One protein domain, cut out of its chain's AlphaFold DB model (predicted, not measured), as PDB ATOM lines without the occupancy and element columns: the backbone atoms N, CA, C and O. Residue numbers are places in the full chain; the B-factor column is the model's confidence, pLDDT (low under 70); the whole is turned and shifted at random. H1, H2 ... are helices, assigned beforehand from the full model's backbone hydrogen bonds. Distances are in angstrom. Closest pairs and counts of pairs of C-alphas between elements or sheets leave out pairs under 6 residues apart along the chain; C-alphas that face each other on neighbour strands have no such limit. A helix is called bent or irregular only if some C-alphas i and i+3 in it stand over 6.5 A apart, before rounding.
ATOM      1  N   ILE A  68      36.809  73.447 132.543       94.75
ATOM      2  CA  ILE A  68      36.799  72.949 133.928       94.75
ATOM      3  C   ILE A  68      37.419  71.551 134.015       94.75
ATOM      4  O   ILE A  68      38.236  71.303 134.897       94.75
ATOM      5  N   LEU A  69      37.081  70.651 133.088       95.12
ATOM      6  CA  LEU A  69      37.684  69.318 133.023       95.12
ATOM      7  C   LEU A  69      39.191  69.394 132.752       95.12
ATOM      8  O   LEU A  69      39.954  68.685 133.397       95.12
ATOM      9  N   SER A  70      39.638  70.294 131.872       93.94
ATOM     10  CA  SER A  70      41.068  70.553 131.653       93.94
ATOM     11  C   SER A  70      41.763  70.992 132.941       93.94
ATOM     12  O   SER A  70      42.822  70.468 133.271       93.94
ATOM     13  N   PHE A  71      41.162  71.908 133.703       93.31
ATOM     14  CA  PHE A  71      41.707  72.336 134.993       93.31
ATOM     15  C   PHE A  71      41.731  71.208 136.023       93.31
ATOM     16  O   PHE A  71      42.686  71.101 136.788       93.31
ATOM     17  N   TYR A  72      40.723  70.339 136.025       94.88
ATOM     18  CA  TYR A  72      40.731  69.171 136.895       94.88
ATOM     19  C   TYR A  72      41.820  68.162 136.490       94.88
ATOM     20  O   TYR A  72      42.514  67.629 137.353       94.88
ATOM     21  N   ARG A  73      42.053  67.957 135.186       93.88
ATOM     22  CA  ARG A  73      43.177  67.147 134.683       93.88
ATOM     23  C   ARG A  73      44.517  67.719 135.153       93.88
ATOM     24  O   ARG A  73      45.319  66.981 135.711       93.88
ATOM     25  N   GLU A  74      44.726  69.028 135.010       92.25
ATOM     26  CA  GLU A  74      45.925  69.723 135.508       92.25
ATOM     27  C   GLU A  74      46.084  69.600 137.035       92.25
ATOM     28  O   GLU A  74      47.195  69.435 137.542       92.25
ATOM     29  N   HIS A  75      44.983  69.645 137.793       92.25
ATOM     30  CA  HIS A  75      44.993  69.375 139.235       92.25
ATOM     31  C   HIS A  75      45.517  67.965 139.533       92.25
ATOM     32  O   HIS A  75      46.407  67.823 140.378       92.25
ATOM     33  N   LEU A  76      45.047  66.952 138.796       92.94
ATOM     34  CA  LEU A  76      45.491  65.564 138.941       92.94
ATOM     35  C   LEU A  76      46.968  65.369 138.586       92.94
ATOM     36  O   LEU A  76      47.643  64.593 139.260       92.94
ATOM     37  N   GLU A  77      47.510  66.101 137.609       91.06
ATOM     38  CA  GLU A  77      48.924  65.987 137.220       91.06
ATOM     39  C   GLU A  77      49.894  66.180 138.396       91.06
ATOM     40  O   GLU A  77      50.936  65.524 138.430       91.06
ATOM     41  N   ASN A  78      49.547  66.998 139.397       88.06
ATOM     42  CA  ASN A  78      50.394  67.186 140.584       88.06
ATOM     43  C   ASN A  78      50.521  65.920 141.431       88.06
ATOM     44  O   ASN A  78      51.548  65.720 142.076       88.06
ATOM     45  N   PHE A  79      49.494  65.072 141.435       88.38
ATOM     46  CA  PHE A  79      49.486  63.808 142.169       88.38
ATOM     47  C   PHE A  79      50.205  62.694 141.408       88.38
ATOM     48  O   PHE A  79      50.584  61.692 142.008       88.38
ATOM     49  N   LEU A  80      50.420  62.874 140.102       89.19
ATOM     50  CA  LEU A  80      51.108  61.918 139.233       89.19
ATOM     51  C   LEU A  80      52.627  62.119 139.197       89.19
ATOM     52  O   LEU A  80      53.344  61.331 138.575       89.19
ATOM     53  N   ILE A  81      53.137  63.170 139.843       88.50
ATOM     54  CA  ILE A  81      54.575  63.389 139.988       88.50
ATOM     55  C   ILE A  81      55.123  62.328 140.943       88.50
ATOM     56  O   ILE A  81      54.657  62.194 142.070       88.50
ATOM     57  N   ARG A  82      56.127  61.577 140.484       86.12
ATOM     58  CA  ARG A  82      56.835  60.613 141.330       86.12
ATOM     59  C   ARG A  82      57.599  61.343 142.436       86.12
ATOM     60  O   ARG A  82      58.285  62.328 142.154       86.12
ATOM     61  N   ASP A  83      57.546  60.813 143.651       81.56
ATOM     62  CA  ASP A  83      58.374  61.256 144.773       81.56
ATOM     63  C   ASP A  83      59.277  60.098 145.201       81.56
ATOM     64  O   ASP A  83      58.818  58.984 145.432       81.56
ATOM     65  N   LYS A  84      60.579  60.364 145.303       82.12
ATOM     66  CA  LYS A  84      61.583  59.380 145.733       82.12
ATOM     67  C   LYS A  84      61.421  58.939 147.192       82.12
ATOM     68  O   LYS A  84      62.068  57.981 147.595       82.12
ATOM     69  N   ASN A  85      60.668  59.698 147.989       82.50
ATOM     70  CA  ASN A  85      60.389  59.377 149.385       82.50
ATOM     71  C   ASN A  85      59.084  58.589 149.548       82.50
ATOM     72  O   ASN A  85      58.818  58.102 150.644       82.50
ATOM     73  N   ASP A  86      58.278  58.488 148.488       77.62
ATOM     74  CA  ASP A  86      57.075  57.667 148.491       77.62
ATOM     75  C   ASP A  86      57.423  56.202 148.177       77.62
ATOM     76  O   ASP A  86      58.428  55.948 147.502       77.62
ATOM     77  N   PRO A  87      56.594  55.241 148.626       79.38
ATOM     78  CA  PRO A  87      56.729  53.837 148.242       79.38
ATOM     79  C   PRO A  87      56.785  53.683 146.714       79.38
ATOM     80  O   PRO A  87      56.068  54.385 145.989       79.38
ATOM     81  N   GLU A  88      57.635  52.782 146.210       78.19
ATOM     82  CA  GLU A  88      57.827  52.585 144.761       78.19
ATOM     83  C   GLU A  88      56.508  52.245 144.068       78.19
ATOM     84  O   GLU A  88      56.226  52.644 142.943       78.19
ATOM     85  N   GLU A  89      55.624  51.619 144.807       72.94
ATOM     86  CA  GLU A  89      54.399  51.049 144.302       72.94
ATOM     87  C   GLU A  89      53.323  52.107 144.097       72.94
ATOM     88  O   GLU A  89      52.554  52.082 143.136       72.94
ATOM     89  N   LEU A  90      53.337  53.137 144.944       76.25
ATOM     90  CA  LEU A  90      52.588  54.352 144.670       76.25
ATOM     91  C   LEU A  90      53.115  55.027 143.400       76.25
ATOM     92  O   LEU A  90      52.335  55.522 142.586       76.25
ATOM     93  N   ASN A  91      54.435  55.050 143.208       83.06
ATOM     94  CA  ASN A  91      55.039  55.627 142.013       83.06
ATOM     95  C   ASN A  91      54.716  54.829 140.738       83.06
ATOM     96  O   ASN A  91      54.617  55.415 139.653       83.06
ATOM     97  N   GLU A  92      54.485  53.527 140.846       82.88
ATOM     98  CA  GLU A  92      53.976  52.689 139.763       82.88
ATOM     99  C   GLU A  92      52.510  52.958 139.469       82.88
ATOM    100  O   GLU A  92      52.167  53.188 138.309       82.88
ATOM    101  N   ILE A  93      51.662  53.057 140.495       83.56
ATOM    102  CA  ILE A  93      50.256  53.442 140.323       83.56
ATOM    103  C   ILE A  93      50.152  54.827 139.681       83.56
ATOM    104  O   ILE A  93      49.354  55.016 138.766       83.56
ATOM    105  N   ARG A  94      50.991  55.795 140.070       88.12
ATOM    106  CA  ARG A  94      51.082  57.105 139.395       88.12
ATOM    107  C   ARG A  94      51.465  56.965 137.928       88.12
ATOM    108  O   ARG A  94      50.912  57.657 137.077       88.12
ATOM    109  N   THR A  95      52.405  56.071 137.627       87.88
ATOM    110  CA  THR A  95      52.875  55.819 136.260       87.88
ATOM    111  C   THR A  95      51.772  55.206 135.402       87.88
ATOM    112  O   THR A  95      51.546  55.665 134.284       87.88
ATOM    113  N   LEU A  96      51.066  54.210 135.936       85.94
ATOM    114  CA  LEU A  96      49.900  53.591 135.317       85.94
ATOM    115  C   LEU A  96      48.792  54.626 135.112       85.94
ATOM    116  O   LEU A  96      48.365  54.848 133.989       85.94
ATOM    117  N   THR A  97      48.409  55.347 136.165       87.75
ATOM    118  CA  THR A  97      47.381  56.394 136.095       87.75
ATOM    119  C   THR A  97      47.729  57.431 135.035       87.75
ATOM    120  O   THR A  97      46.872  57.817 134.256       87.75
ATOM    121  N   LYS A  98      48.998  57.840 134.925       91.00
ATOM    122  CA  LYS A  98      49.442  58.777 133.886       91.00
ATOM    123  C   LYS A  98      49.268  58.245 132.459       91.00
ATOM    124  O   LYS A  98      49.059  59.056 131.562       91.00
ATOM    125  N   LYS A  99      49.377  56.932 132.239       88.69
ATOM    126  CA  LYS A  99      49.123  56.305 130.930       88.69
ATOM    127  C   LYS A  99      47.627  56.258 130.611       88.69
ATOM    128  O   LYS A  99      47.252  56.572 129.491       88.69
ATOM    129  N   GLU A 100      46.800  55.945 131.607       88.12
ATOM    130  CA  GLU A 100      45.357  55.719 131.432       88.12
ATOM    131  C   GLU A 100      44.511  57.003 131.519       88.12
ATOM    132  O   GLU A 100      43.380  57.043 131.047       88.12
ATOM    133  N   ILE A 101      45.021  58.080 132.133       90.12
ATOM    134  CA  ILE A 101      44.196  59.251 132.479       90.12
ATOM    135  C   ILE A 101      43.568  59.942 131.267       90.12
ATOM    136  O   ILE A 101      42.496  60.525 131.387       90.12
ATOM    137  N   GLU A 102      44.217  59.888 130.107       90.75
ATOM    138  CA  GLU A 102      43.648  60.440 128.879       90.75
ATOM    139  C   GLU A 102      42.398  59.668 128.449       90.75
ATOM    140  O   GLU A 102      41.336  60.267 128.297       90.75
ATOM    141  N   GLU A 103      42.498  58.342 128.378       89.31
ATOM    142  CA  GLU A 103      41.382  57.460 128.035       89.31
ATOM    143  C   GLU A 103      40.241  57.558 129.055       89.31
ATOM    144  O   GLU A 103      39.071  57.605 128.670       89.31
ATOM    145  N   ILE A 104      40.562  57.685 130.349       90.06
ATOM    146  CA  ILE A 104      39.561  57.893 131.405       90.06
ATOM    147  C   ILE A 104      38.776  59.191 131.163       90.06
ATOM    148  O   ILE A 104      37.549  59.198 131.264       90.06
ATOM    149  N   PHE A 105      39.459  60.294 130.837       92.50
ATOM    150  CA  PHE A 105      38.801  61.580 130.578       92.50
ATOM    151  C   PHE A 105      37.986  61.582 129.283       92.50
ATOM    152  O   PHE A 105      36.983  62.293 129.214       92.50
ATOM    153  N   GLU A 106      38.391  60.818 128.270       90.88
ATOM    154  CA  GLU A 106      37.654  60.694 127.010       90.88
ATOM    155  C   GLU A 106      36.413  59.808 127.160       90.88
ATOM    156  O   GLU A 106      35.317  60.210 126.764       90.88
ATOM    157  N   THR A 107      36.566  58.643 127.788       91.56
ATOM    158  CA  THR A 107      35.505  57.636 127.936       91.56
ATOM    159  C   THR A 107      34.467  58.051 128.972       91.56
ATOM    160  O   THR A 107      33.263  57.924 128.741       91.56
ATOM    161  N   HIS A 108      34.912  58.612 130.100       92.12
ATOM    162  CA  HIS A 108      34.057  58.899 131.258       92.12
ATOM    163  C   HIS A 108      33.814  60.396 131.474       92.12
ATOM    164  O   HIS A 108      33.456  60.822 132.575       92.12
ATOM    165  N   LYS A 109      33.973  61.211 130.422       94.00
ATOM    166  CA  LYS A 109      33.838  62.681 130.456       94.00
ATOM    167  C   LYS A 109      32.562  63.158 131.155       94.00
ATOM    168  O   LYS A 109      32.616  64.044 132.007       94.00
ATOM    169  N   GLU A 110      31.413  62.589 130.790       95.00
ATOM    170  CA  GLU A 110      30.110  63.004 131.329       95.00
ATOM    171  C   GLU A 110      29.903  62.541 132.775       95.00
ATOM    172  O   GLU A 110      29.313  63.267 133.574       95.00
ATOM    173  N   GLU A 111      30.428  61.369 133.138       94.88
ATOM    174  CA  GLU A 111      30.374  60.857 134.508       94.88
ATOM    175  C   GLU A 111      31.237  61.725 135.435       94.88
ATOM    176  O   GLU A 111      30.778  62.182 136.483       94.88
ATOM    177  N   LEU A 112      32.451  62.062 134.992       95.38
ATOM    178  CA  LEU A 112      33.348  62.958 135.711       95.38
ATOM    179  C   LEU A 112      32.763  64.372 135.833       95.38
ATOM    180  O   LEU A 112      32.790  64.973 136.910       95.38
ATOM    181  N   TRP A 113      32.182  64.894 134.749       96.69
ATOM    182  CA  TRP A 113      31.468  66.166 134.781       96.69
ATOM    183  C   TRP A 113      30.293  66.130 135.763       96.69
ATOM    184  O   TRP A 113      30.097  67.096 136.497       96.69
ATOM    185  N   SER A 114      29.536  65.032 135.825       96.19
ATOM    186  CA  SER A 114      28.429  64.882 136.772       96.19
ATOM    187  C   SER A 114      28.908  65.028 138.219       96.19
ATOM    188  O   SER A 114      28.331  65.821 138.969       96.19
ATOM    189  N   ILE A 115      30.014  64.372 138.584       96.38
ATOM    190  CA  ILE A 115      30.615  64.484 139.920       96.38
ATOM    191  C   ILE A 115      31.045  65.932 140.204       96.38
ATOM    192  O   ILE A 115      30.633  66.502 141.213       96.38
ATOM    193  N   ILE A 116      31.804  66.557 139.296       96.50
ATOM    194  CA  ILE A 116      32.263  67.950 139.454       96.50
ATOM    195  C   ILE A 116      31.075  68.913 139.572       96.50
ATOM    196  O   ILE A 116      31.074  69.798 140.424       96.50
ATOM    197  N   SER A 117      30.047  68.739 138.738       95.81
ATOM    198  CA  SER A 117      28.864  69.603 138.727       95.81
ATOM    199  C   SER A 117      28.084  69.534 140.039       95.81
ATOM    200  O   SER A 117      27.630  70.566 140.523       95.81
ATOM    201  N   LYS A 118      28.013  68.350 140.661       95.62
ATOM    202  CA  LYS A 118      27.391  68.160 141.976       95.62
ATOM    203  C   LYS A 118      28.162  68.873 143.087       95.62
ATOM    204  O   LYS A 118      27.553  69.388 144.017       95.62
ATOM    205  N   VAL A 119      29.492  68.904 143.014       95.69
ATOM    206  CA  VAL A 119      30.309  69.651 143.983       95.69
ATOM    207  C   VAL A 119      30.171  71.160 143.756       95.69
ATOM    208  O   VAL A 119      30.047  71.919 144.716       95.69
ATOM    209  N   LEU A 120      30.149  71.605 142.495       94.38
ATOM    210  CA  LEU A 120      29.965  73.013 142.136       94.38
ATOM    211  C   LEU A 120      28.613  73.569 142.592       94.38
ATOM    212  O   LEU A 120      28.584  74.679 143.119       94.38
ATOM    213  N   SER A 121      27.517  72.820 142.438       93.44
ATOM    214  CA  SER A 121      26.200  73.280 142.900       93.44
ATOM    215  C   SER A 121      26.150  73.483 144.413       93.44
ATOM    216  O   SER A 121      25.550  74.437 144.900       93.44
ATOM    217  N   GLN A 122      26.877  72.659 145.169       91.25
ATOM    218  CA  GLN A 122      26.979  72.771 146.626       91.25
ATOM    219  C   GLN A 122      27.911  73.897 147.097       91.25
ATOM    220  O   GLN A 122      27.863  74.280 148.268       91.25
ATOM    221  N   ALA A 123      28.761  74.439 146.221       87.12
ATOM    222  CA  ALA A 123      29.784  75.411 146.603       87.12
ATOM    223  C   ALA A 123      29.203  76.730 147.148       87.12
ATOM    224  O   ALA A 123      29.845  77.400 147.951       87.12
ATOM    225  N   GLY A 124      27.981  77.098 146.745       76.19
ATOM    226  CA  GLY A 124      27.293  78.282 147.274       76.19
ATOM    227  C   GLY A 124      26.817  78.126 148.724       76.19
ATOM    228  O   GLY A 124      26.697  79.116 149.441       76.19
ATOM    229  N   GLU A 125      26.576  76.893 149.171       82.31
ATOM    230  CA  GLU A 125      26.010  76.585 150.493       82.31
ATOM    231  C   GLU A 125      27.077  76.142 151.506       82.31
ATOM    232  O   GLU A 125      26.874  76.217 152.720       82.31
ATOM    233  N   ARG A 126      28.227  75.680 151.012       85.56
ATOM    234  CA  ARG A 126      29.312  75.105 151.807       85.56
ATOM    235  C   ARG A 126      30.454  76.094 151.996       85.56
ATOM    236  O   ARG A 126      31.206  76.378 151.069       85.56
ATOM    237  N   SER A 127      30.636  76.566 153.230       82.50
ATOM    238  CA  SER A 127      31.707  77.512 153.574       82.50
ATOM    239  C   SER A 127      33.116  76.942 153.406       82.50
ATOM    240  O   SER A 127      34.066  77.704 153.330       82.50
ATOM    241  N   ASP A 128      33.277  75.621 153.367       84.88
ATOM    242  CA  ASP A 128      34.569  74.971 153.144       84.88
ATOM    243  C   ASP A 128      34.982  74.919 151.656       84.88
ATOM    244  O   ASP A 128      36.147  74.658 151.337       84.88
ATOM    245  N   ILE A 129      34.064  75.236 150.733       89.00
ATOM    246  CA  ILE A 129      34.316  75.296 149.288       89.00
ATOM    247  C   ILE A 129      34.460  76.756 148.841       89.00
ATOM    248  O   ILE A 129      33.561  77.371 148.277       89.00
ATOM    249  N   GLU A 130      35.640  77.322 149.080       87.19
ATOM    250  CA  GLU A 130      35.905  78.747 148.819       87.19
ATOM    251  C   GLU A 130      36.571  79.022 147.461       87.19
ATOM    252  O   GLU A 130      36.661  80.176 147.033       87.19
ATOM    253  N   SER A 131      37.069  77.974 146.792       89.62
ATOM    254  CA  SER A 131      37.783  78.089 145.516       89.62
ATOM    255  C   SER A 131      37.590  76.894 144.585       89.62
ATOM    256  O   SER A 131      37.160  75.827 145.020       89.62
ATOM    257  N   ILE A 132      37.971  77.042 143.311       90.19
ATOM    258  CA  ILE A 132      37.966  75.920 142.357       90.19
ATOM    259  C   ILE A 132      38.896  74.781 142.811       90.19
ATOM    260  O   ILE A 132      38.589  73.611 142.623       90.19
ATOM    261  N   ASN A 133      39.985  75.101 143.517       89.44
ATOM    262  CA  ASN A 133      40.843  74.088 144.132       89.44
ATOM    263  C   ASN A 133      40.130  73.345 145.269       89.44
ATOM    264  O   ASN A 133      40.353  72.150 145.450       89.44
ATOM    265  N   SER A 134      39.287  74.030 146.050       90.69
ATOM    266  CA  SER A 134      38.447  73.373 147.061       90.69
ATOM    267  C   SER A 134      37.401  72.477 146.398       90.69
ATOM    268  O   SER A 134      37.217  71.351 146.845       90.69
ATOM    269  N   VAL A 135      36.803  72.926 145.285       93.75
ATOM    270  CA  VAL A 135      35.920  72.095 144.449       93.75
ATOM    271  C   VAL A 135      36.655  70.834 144.006       93.75
ATOM    272  O   VAL A 135      36.138  69.749 144.203       93.75
ATOM    273  N   PHE A 136      37.876  70.933 143.479       94.06
ATOM    274  CA  PHE A 136      38.621  69.756 143.023       94.06
ATOM    275  C   PHE A 136      38.996  68.796 144.150       94.06
ATOM    276  O   PHE A 136      38.861  67.591 143.978       94.06
ATOM    277  N   LYS A 137      39.375  69.296 145.330       92.25
ATOM    278  CA  LYS A 137      39.603  68.437 146.504       92.25
ATOM    279  C   LYS A 137      38.337  67.694 146.933       92.25
ATOM    280  O   LYS A 137      38.405  66.516 147.285       92.25
ATOM    281  N   GLU A 138      37.191  68.370 146.907       94.00
ATOM    282  CA  GLU A 138      35.902  67.743 147.206       94.00
ATOM    283  C   GLU A 138      35.454  66.794 146.084       94.00
ATOM    284  O   GLU A 138      34.872  65.754 146.374       94.00
ATOM    285  N   THR A 139      35.799  67.070 144.824       95.50
ATOM    286  CA  THR A 139      35.641  66.131 143.704       95.50
ATOM    287  C   THR A 139      36.476  64.877 143.929       95.50
ATOM    288  O   THR A 139      35.940  63.781 143.804       95.50
ATOM    289  N   ASP A 140      37.748  65.000 144.326       94.88
ATOM    290  CA  ASP A 140      38.605  63.847 144.635       94.88
ATOM    291  C   ASP A 140      37.961  62.981 145.726       94.88
ATOM    292  O   ASP A 140      37.910  61.756 145.627       94.88
ATOM    293  N   ARG A 141      37.410  63.623 146.765       92.31
ATOM    294  CA  ARG A 141      36.660  62.938 147.821       92.31
ATOM    295  C   ARG A 141      35.410  62.243 147.281       92.31
ATOM    296  O   ARG A 141      35.204  61.073 147.593       92.31
ATOM    297  N   ALA A 142      34.608  62.926 146.473       93.56
ATOM    298  CA  ALA A 142      33.409  62.356 145.872       93.56
ATOM    299  C   ALA A 142      33.738  61.167 144.953       93.56
ATOM    300  O   ALA A 142      33.007  60.182 144.956       93.56
ATOM    301  N   ILE A 143      34.859  61.211 144.227       93.38
ATOM    302  CA  ILE A 143      35.361  60.083 143.432       93.38
ATOM    303  C   ILE A 143      35.720  58.898 144.335       93.38
ATOM    304  O   ILE A 143      35.340  57.772 144.020       93.38
ATOM    305  N   ARG A 144      36.391  59.119 145.475       89.12
ATOM    306  CA  ARG A 144      36.692  58.042 146.440       89.12
ATOM    307  C   ARG A 144      35.424  57.378 146.982       89.12
ATOM    308  O   ARG A 144      35.333  56.152 147.015       89.12
ATOM    309  N   GLU A 145      34.431  58.178 147.365       88.94
ATOM    310  CA  GLU A 145      33.119  57.674 147.800       88.94
ATOM    311  C   GLU A 145      32.430  56.891 146.668       88.94
ATOM    312  O   GLU A 145      31.908  55.797 146.881       88.94
ATOM    313  N   TYR A 146      32.502  57.410 145.441       87.94
ATOM    314  CA  TYR A 146      31.905  56.804 144.259       87.94
ATOM    315  C   TYR A 146      32.484  55.420 143.940       87.94
ATOM    316  O   TYR A 146      31.724  54.459 143.818       87.94
ATOM    317  N   VAL A 147      33.813  55.282 143.873       86.31
ATOM    318  CA  VAL A 147      34.470  53.997 143.557       86.31
ATOM    319  C   VAL A 147      34.311  52.956 144.662       86.31
ATOM    320  O   VAL A 147      34.378  51.768 144.382       86.31
ATOM    321  N   THR A 148      34.065  53.383 145.905       79.94
ATOM    322  CA  THR A 148      33.755  52.468 147.018       79.94
ATOM    323  C   THR A 148      32.354  51.862 146.871       79.94
ATOM    324  O   THR A 148      32.084  50.779 147.373       79.94
ATOM    325  N   SER A 149      31.449  52.559 146.179       78.19
ATOM    326  CA  SER A 149      30.065  52.119 145.957       78.19
ATOM    327  C   SER A 149      29.830  51.400 144.622       78.19
ATOM    328  O   SER A 149      28.759  50.825 144.425       78.19
ATOM    329  N   LYS A 150      30.798  51.454 143.696       75.56
ATOM    330  CA  LYS A 150      30.696  50.911 142.336       75.56
ATOM    331  C   LYS A 150      31.962  50.130 141.986       75.56
ATOM    332  O   LYS A 150      32.977  50.720 141.606       75.56
ATOM    333  N   ASP A 151      31.869  48.808 142.073       68.00
ATOM    334  CA  ASP A 151      32.963  47.916 141.693       68.00
ATOM    335  C   ASP A 151      33.328  48.066 140.210       68.00
ATOM    336  O   ASP A 151      32.473  48.295 139.351       68.00
ATOM    337  N   GLY A 152      34.626  47.952 139.912       68.88
ATOM    338  CA  GLY A 152      35.154  47.999 138.544       68.88
ATOM    339  C   GLY A 152      35.190  49.383 137.884       68.88
ATOM    340  O   GLY A 152      35.314  49.458 136.670       68.88
ATOM    341  N   SER A 153      35.071  50.479 138.641       80.38
ATOM    342  CA  SER A 153      35.189  51.835 138.084       80.38
ATOM    343  C   SER A 153      36.634  52.196 137.708       80.38
ATOM    344  O   SER A 153      37.537  52.103 138.543       80.38
ATOM    345  N   ASP A 154      36.846  52.717 136.498       83.25
ATOM    346  CA  ASP A 154      38.161  53.196 136.038       83.25
ATOM    347  C   ASP A 154      38.660  54.416 136.832       83.25
ATOM    348  O   ASP A 154      39.862  54.677 136.923       83.25
ATOM    349  N   PHE A 155      37.760  55.125 137.524       88.00
ATOM    350  CA  PHE A 155      38.136  56.200 138.444       88.00
ATOM    351  C   PHE A 155      38.896  55.713 139.680       88.00
ATOM    352  O   PHE A 155      39.401  56.540 140.438       88.00
ATOM    353  N   LYS A 156      39.028  54.398 139.896       85.81
ATOM    354  CA  LYS A 156      39.793  53.836 141.019       85.81
ATOM    355  C   LYS A 156      41.251  54.299 140.999       85.81
ATOM    356  O   LYS A 156      41.796  54.611 142.051       85.81
ATOM    357  N   LEU A 157      41.850  54.449 139.816       85.00
ATOM    358  CA  LEU A 157      43.201  55.002 139.674       85.00
ATOM    359  C   LEU A 157      43.281  56.452 140.176       85.00
ATOM    360  O   LEU A 157      44.152  56.775 140.981       85.00
ATOM    361  N   ILE A 158      42.319  57.297 139.785       90.19
ATOM    362  CA  ILE A 158      42.198  58.685 140.268       90.19
ATOM    363  C   ILE A 158      41.985  58.710 141.789       90.19
ATOM    364  O   ILE A 158      42.625  59.483 142.503       90.19
ATOM    365  N   ALA A 159      41.114  57.840 142.299       88.81
ATOM    366  CA  ALA A 159      40.809  57.731 143.719       88.81
ATOM    367  C   ALA A 159      42.053  57.387 144.551       88.81
ATOM    368  O   ALA A 159      42.267  58.000 145.594       88.81
ATOM    369  N   ILE A 160      42.892  56.459 144.074       84.94
ATOM    370  CA  ILE A 160      44.116  56.036 144.765       84.94
ATOM    371  C   ILE A 160      45.168  57.147 144.757       84.94
ATOM    372  O   ILE A 160      45.681  57.494 145.816       84.94
ATOM    373  N   VAL A 161      45.481  57.747 143.600       86.44
ATOM    374  CA  VAL A 161      46.553  58.766 143.534       86.44
ATOM    375  C   VAL A 161      46.200  60.053 144.285       86.44
ATOM    376  O   VAL A 161      47.092  60.795 144.696       86.44
ATOM    377  N   THR A 162      44.908  60.318 144.484       88.56
ATOM    378  CA  THR A 162      44.423  61.456 145.277       88.56
ATOM    379  C   THR A 162      44.186  61.111 146.751       88.56
ATOM    380  O   THR A 162      43.993  62.025 147.563       88.56
ATOM    381  N   ASP A 163      44.218  59.829 147.134       82.00
ATOM    382  CA  ASP A 163      44.115  59.390 148.525       82.00
ATOM    383  C   ASP A 163      45.469  59.506 149.234       82.00
ATOM    384  O   ASP A 163      46.365  58.683 149.083       82.00
ATOM    385  N   LYS A 164      45.600  60.523 150.086       65.12
ATOM    386  CA  LYS A 164      46.802  60.730 150.907       65.12
ATOM    387  C   LYS A 164      46.928  59.746 152.073       65.12
ATOM    388  O   LYS A 164      47.956  59.754 152.744       65.12
ATOM    389  N   SER A 165      45.876  58.981 152.372       60.03
ATOM    390  CA  SER A 165      45.832  58.052 153.505       60.03
ATOM    391  C   SER A 165      46.170  56.611 153.132       60.03
ATOM    392  O   SER A 165      46.355  55.799 154.033       60.03
ATOM    393  N   TYR A 166      46.250  56.297 151.835       58.81
ATOM    394  CA  TYR A 166      46.446  54.941 151.305       58.81
ATOM    395  C   TYR A 166      45.362  53.923 151.703       58.81
ATOM    396  O   TYR A 166      45.489  52.738 151.406       58.81
ATOM    397  N   SER A 167      44.260  54.370 152.313       56.88
ATOM    398  CA  SER A 167      43.167  53.518 152.801       56.88
ATOM    399  C   SER A 167      42.468  52.727 151.691       56.88
ATOM    400  O   SER A 167      41.969  51.622 151.913       56.88
ATOM    401  N   LEU A 168      42.460  53.270 150.471       56.03
ATOM    402  CA  LEU A 168      41.883  52.604 149.308       56.03
ATOM    403  C   LEU A 168      42.758  51.482 148.751       56.03
ATOM    404  O   LEU A 168      42.238  50.658 148.009       56.03
ATOM    405  N   ILE A 169      44.044  51.422 149.109       54.97
ATOM    406  CA  ILE A 169      44.948  50.345 148.682       54.97
ATOM    407  C   ILE A 169      44.636  49.046 149.442       54.97
ATOM    408  O   ILE A 169      44.766  47.959 148.885       54.97
ATOM    409  N   GLU A 170      44.137  49.137 150.677       48.28
ATOM    410  CA  GLU A 170      43.835  47.967 151.513       48.28
ATOM    411  C   GLU A 170      42.541  47.229 151.108       48.28
ATOM    412  O   GLU A 170      42.371  46.065 151.463       48.28
ATOM    413  N   ASN A 171      41.650  47.862 150.327       45.50
ATOM    414  CA  ASN A 171      40.316  47.342 149.968       45.50
ATOM    415  C   ASN A 171      40.129  47.061 148.458       45.50
ATOM    416  O   ASN A 171      39.009  47.050 147.943       45.50
ATOM    417  N   LEU A 172      41.212  46.871 147.699       49.62
ATOM    418  CA  LEU A 172      41.141  46.634 146.254       49.62
ATOM    419  C   LEU A 172      40.683  45.195 145.932       49.62
ATOM    420  O   LEU A 172      41.509  44.287 145.911       49.62
ATOM    421  N   GLU A 173      39.415  44.986 145.549       46.44
ATOM    422  CA  GLU A 173      39.115  43.913 144.583       46.44
ATOM    423  C   GLU A 173      39.744  44.290 143.226       46.44
ATOM    424  O   GLU A 173      39.622  45.425 142.742       46.44
ATOM    425  N   GLU A 174      40.536  43.362 142.697       45.53
ATOM    426  CA  GLU A 174      41.602  43.576 141.717       45.53
ATOM    427  C   GLU A 174      41.102  43.702 140.271       45.53
ATOM    428  O   GLU A 174      40.581  42.748 139.692       45.53
ATOM    429  N   THR A 175      41.372  44.843 139.633       52.56
ATOM    430  CA  THR A 175      41.442  44.914 138.163       52.56
ATOM    431  C   THR A 175      42.794  44.363 137.695       52.56
ATOM    432  O   THR A 175      43.758  44.380 138.459       52.56
ATOM    433  N   ASP A 176      42.921  43.891 136.452       52.94
ATOM    434  CA  ASP A 176      44.195  43.321 135.967       52.94
ATOM    435  C   ASP A 176      45.360  44.331 136.008       52.94
ATOM    436  O   ASP A 176      46.495  43.960 136.306       52.94
ATOM    437  N   ASN A 177      45.074  45.624 135.830       47.38
ATOM    438  CA  ASN A 177      46.057  46.698 135.991       47.38
ATOM    439  C   ASN A 177      46.507  46.870 137.458       47.38
ATOM    440  O   ASN A 177      47.665  47.189 137.724       47.38
ATOM    441  N   LEU A 178      45.619  46.609 138.424       52.25
ATOM    442  CA  LEU A 178      45.944  46.604 139.853       52.25
ATOM    443  C   LEU A 178      46.649  45.316 140.290       52.25
ATOM    444  O   LEU A 178      47.508  45.393 141.159       52.25
ATOM    445  N   LYS A 179      46.368  44.165 139.660       57.88
ATOM    446  CA  LYS A 179      47.165  42.936 139.845       57.88
ATOM    447  C   LYS A 179      48.604  43.146 139.420       57.88
ATOM    448  O   LYS A 179      49.511  42.703 140.108       57.88
ATOM    449  N   GLN A 180      48.819  43.841 138.303       52.25
ATOM    450  CA  GLN A 180      50.168  44.183 137.859       52.25
ATOM    451  C   GLN A 180      50.869  45.089 138.874       52.25
ATOM    452  O   GLN A 180      51.980  44.770 139.275       52.25
ATOM    453  N   ALA A 181      50.206  46.142 139.364       51.50
ATOM    454  CA  ALA A 181      50.765  46.992 140.419       51.50
ATOM    455  C   ALA A 181      51.020  46.223 141.737       51.50
ATOM    456  O   ALA A 181      52.018  46.457 142.412       51.50
ATOM    457  N   ARG A 182      50.151  45.268 142.100       54.62
ATOM    458  CA  ARG A 182      50.292  44.434 143.305       54.62
ATOM    459  C   ARG A 182      51.377  43.361 143.194       54.62
ATOM    460  O   ARG A 182      52.072  43.101 144.165       54.62
ATOM    461  N   ASN A 183      51.560  42.755 142.029       53.69
ATOM    462  CA  ASN A 183      52.653  41.806 141.827       53.69
ATOM    463  C   ASN A 183      54.007  42.501 141.986       53.69
ATOM    464  O   ASN A 183      54.912  41.943 142.596       53.69
ATOM    465  N   ILE A 184      54.122  43.745 141.519       50.84
ATOM    466  CA  ILE A 184      55.351  44.510 141.709       50.84
ATOM    467  C   ILE A 184      55.538  44.913 143.192       50.84
ATOM    468  O   ILE A 184      56.649  44.831 143.711       50.84
ATOM    469  N   LEU A 185      54.447  45.216 143.919       45.62
ATOM    470  CA  LEU A 185      54.426  45.380 145.391       45.62
ATOM    471  C   LEU A 185      54.927  44.168 146.180       45.62
ATOM    472  O   LEU A 185      55.480  44.329 147.271       45.62
ATOM    473  N   GLU A 186      54.671  42.960 145.693       50.22
ATOM    474  CA  GLU A 186      55.059  41.726 146.378       50.22
ATOM    475  C   GLU A 186      56.513  41.328 146.060       50.22
ATOM    476  O   GLU A 186      57.205  40.859 146.959       50.22
ATOM    477  N   GLU A 187      57.024  41.624 144.857       44.94
ATOM    478  CA  GLU A 187      58.422  41.365 144.456       44.94
ATOM    479  C   GLU A 187      59.453  42.298 145.122       44.94
ATOM    480  O   GLU A 187      60.602  41.912 145.306       44.94
ATOM    481  N   VAL A 188      59.069  43.516 145.522       43.31
ATOM    482  CA  VAL A 188      59.966  44.476 146.209       43.31
ATOM    483  C   VAL A 188      60.137  44.153 147.707       43.31
ATOM    484  O   VAL A 188      61.010  44.711 148.376       43.31
ATOM    485  N   LYS A 189      59.316  43.244 148.255       40.19
ATOM    486  CA  LYS A 189      59.378  42.803 149.661       40.19
ATOM    487  C   LYS A 189      60.274  41.580 149.905       40.19
ATOM    488  O   LYS A 189      60.452  41.227 151.074       40.19
TER     489      LYS A 189
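What this domain is: This is residues 68 to 189 of the 190 residues of the protein "MarR family transcriptional regulator" of Nanohaloarchaea archaeon (UniProt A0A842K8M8). The short helix H5 sits in the middle, between the kinked long helix H2 and H4; H3 crosses H4 at one end, and H6 lies alongside the first part of H2 at the other. H1 crosses the first part of H4. The printed part has 122 residues with six named helices, H1 to H6 in chain order, and no named strand: all helix. It is compact, with a radius of gyration of the C-alphas of 14.7 A, yet elongated, spanning 48 by 29 by 24 A.

Where its parts are: H2, residues 88 to 107, is 28.4 A long, from C-alpha 88 at (57.827, 52.585, 144.761); it has a kink of 48 degrees near residue 100 and is irregular, C-alphas 99 and 102 being 7.2 A apart. H1 is residues 68 to 77, 14.4 A; H3, 109 to 122, 20.3 A; H4, 132 to 149, 25.3 A; H5, 156 to 162, 9.9 A. H6, residues 176 to 187, 16.7 A, ends at C-alpha 187 (58.422, 41.365, 144.456).

How they stand to each other: Residues 88 to 96 of H2 touch H6, closest C-alphas Glu 89 and Leu 185, 5.8 A, at a shallow tilt of 8 degrees, opposite ways. Residues 90 to 97 of H2 touch H5, closest C-alphas Thr 97 and Leu 157, 5.7 A, at a steep tilt of 59 degrees. H4 and H5 form a helical hairpin, closest C-alphas Arg 144 and Ala 159, 4.9 A. H4 touches H3 at a steep tilt of 62 degrees, closest C-alphas Ile 116 and Thr 139, 5.7 A. H1 and H4 only just touch, with 3 pairs of C-alphas within 8 A, closest Tyr 72 and Phe 136, 6.5 A. H2 and H4 are apart. Every O i to N i+4 pair is within hydrogen-bond range in H1, H4, H5 and H6; H2 has 14 of 16, H3 9 of 10.

The domain as a whole: The farthest C-alphas, Gly 124 and Glu 187, are 48.4 A apart. The printed part has no cut; the link from H5 to H6 is long, 13 residues. Mean pLDDT of the printed part is 80.4; residues 151 to 152 and 164 to 189 are under 70.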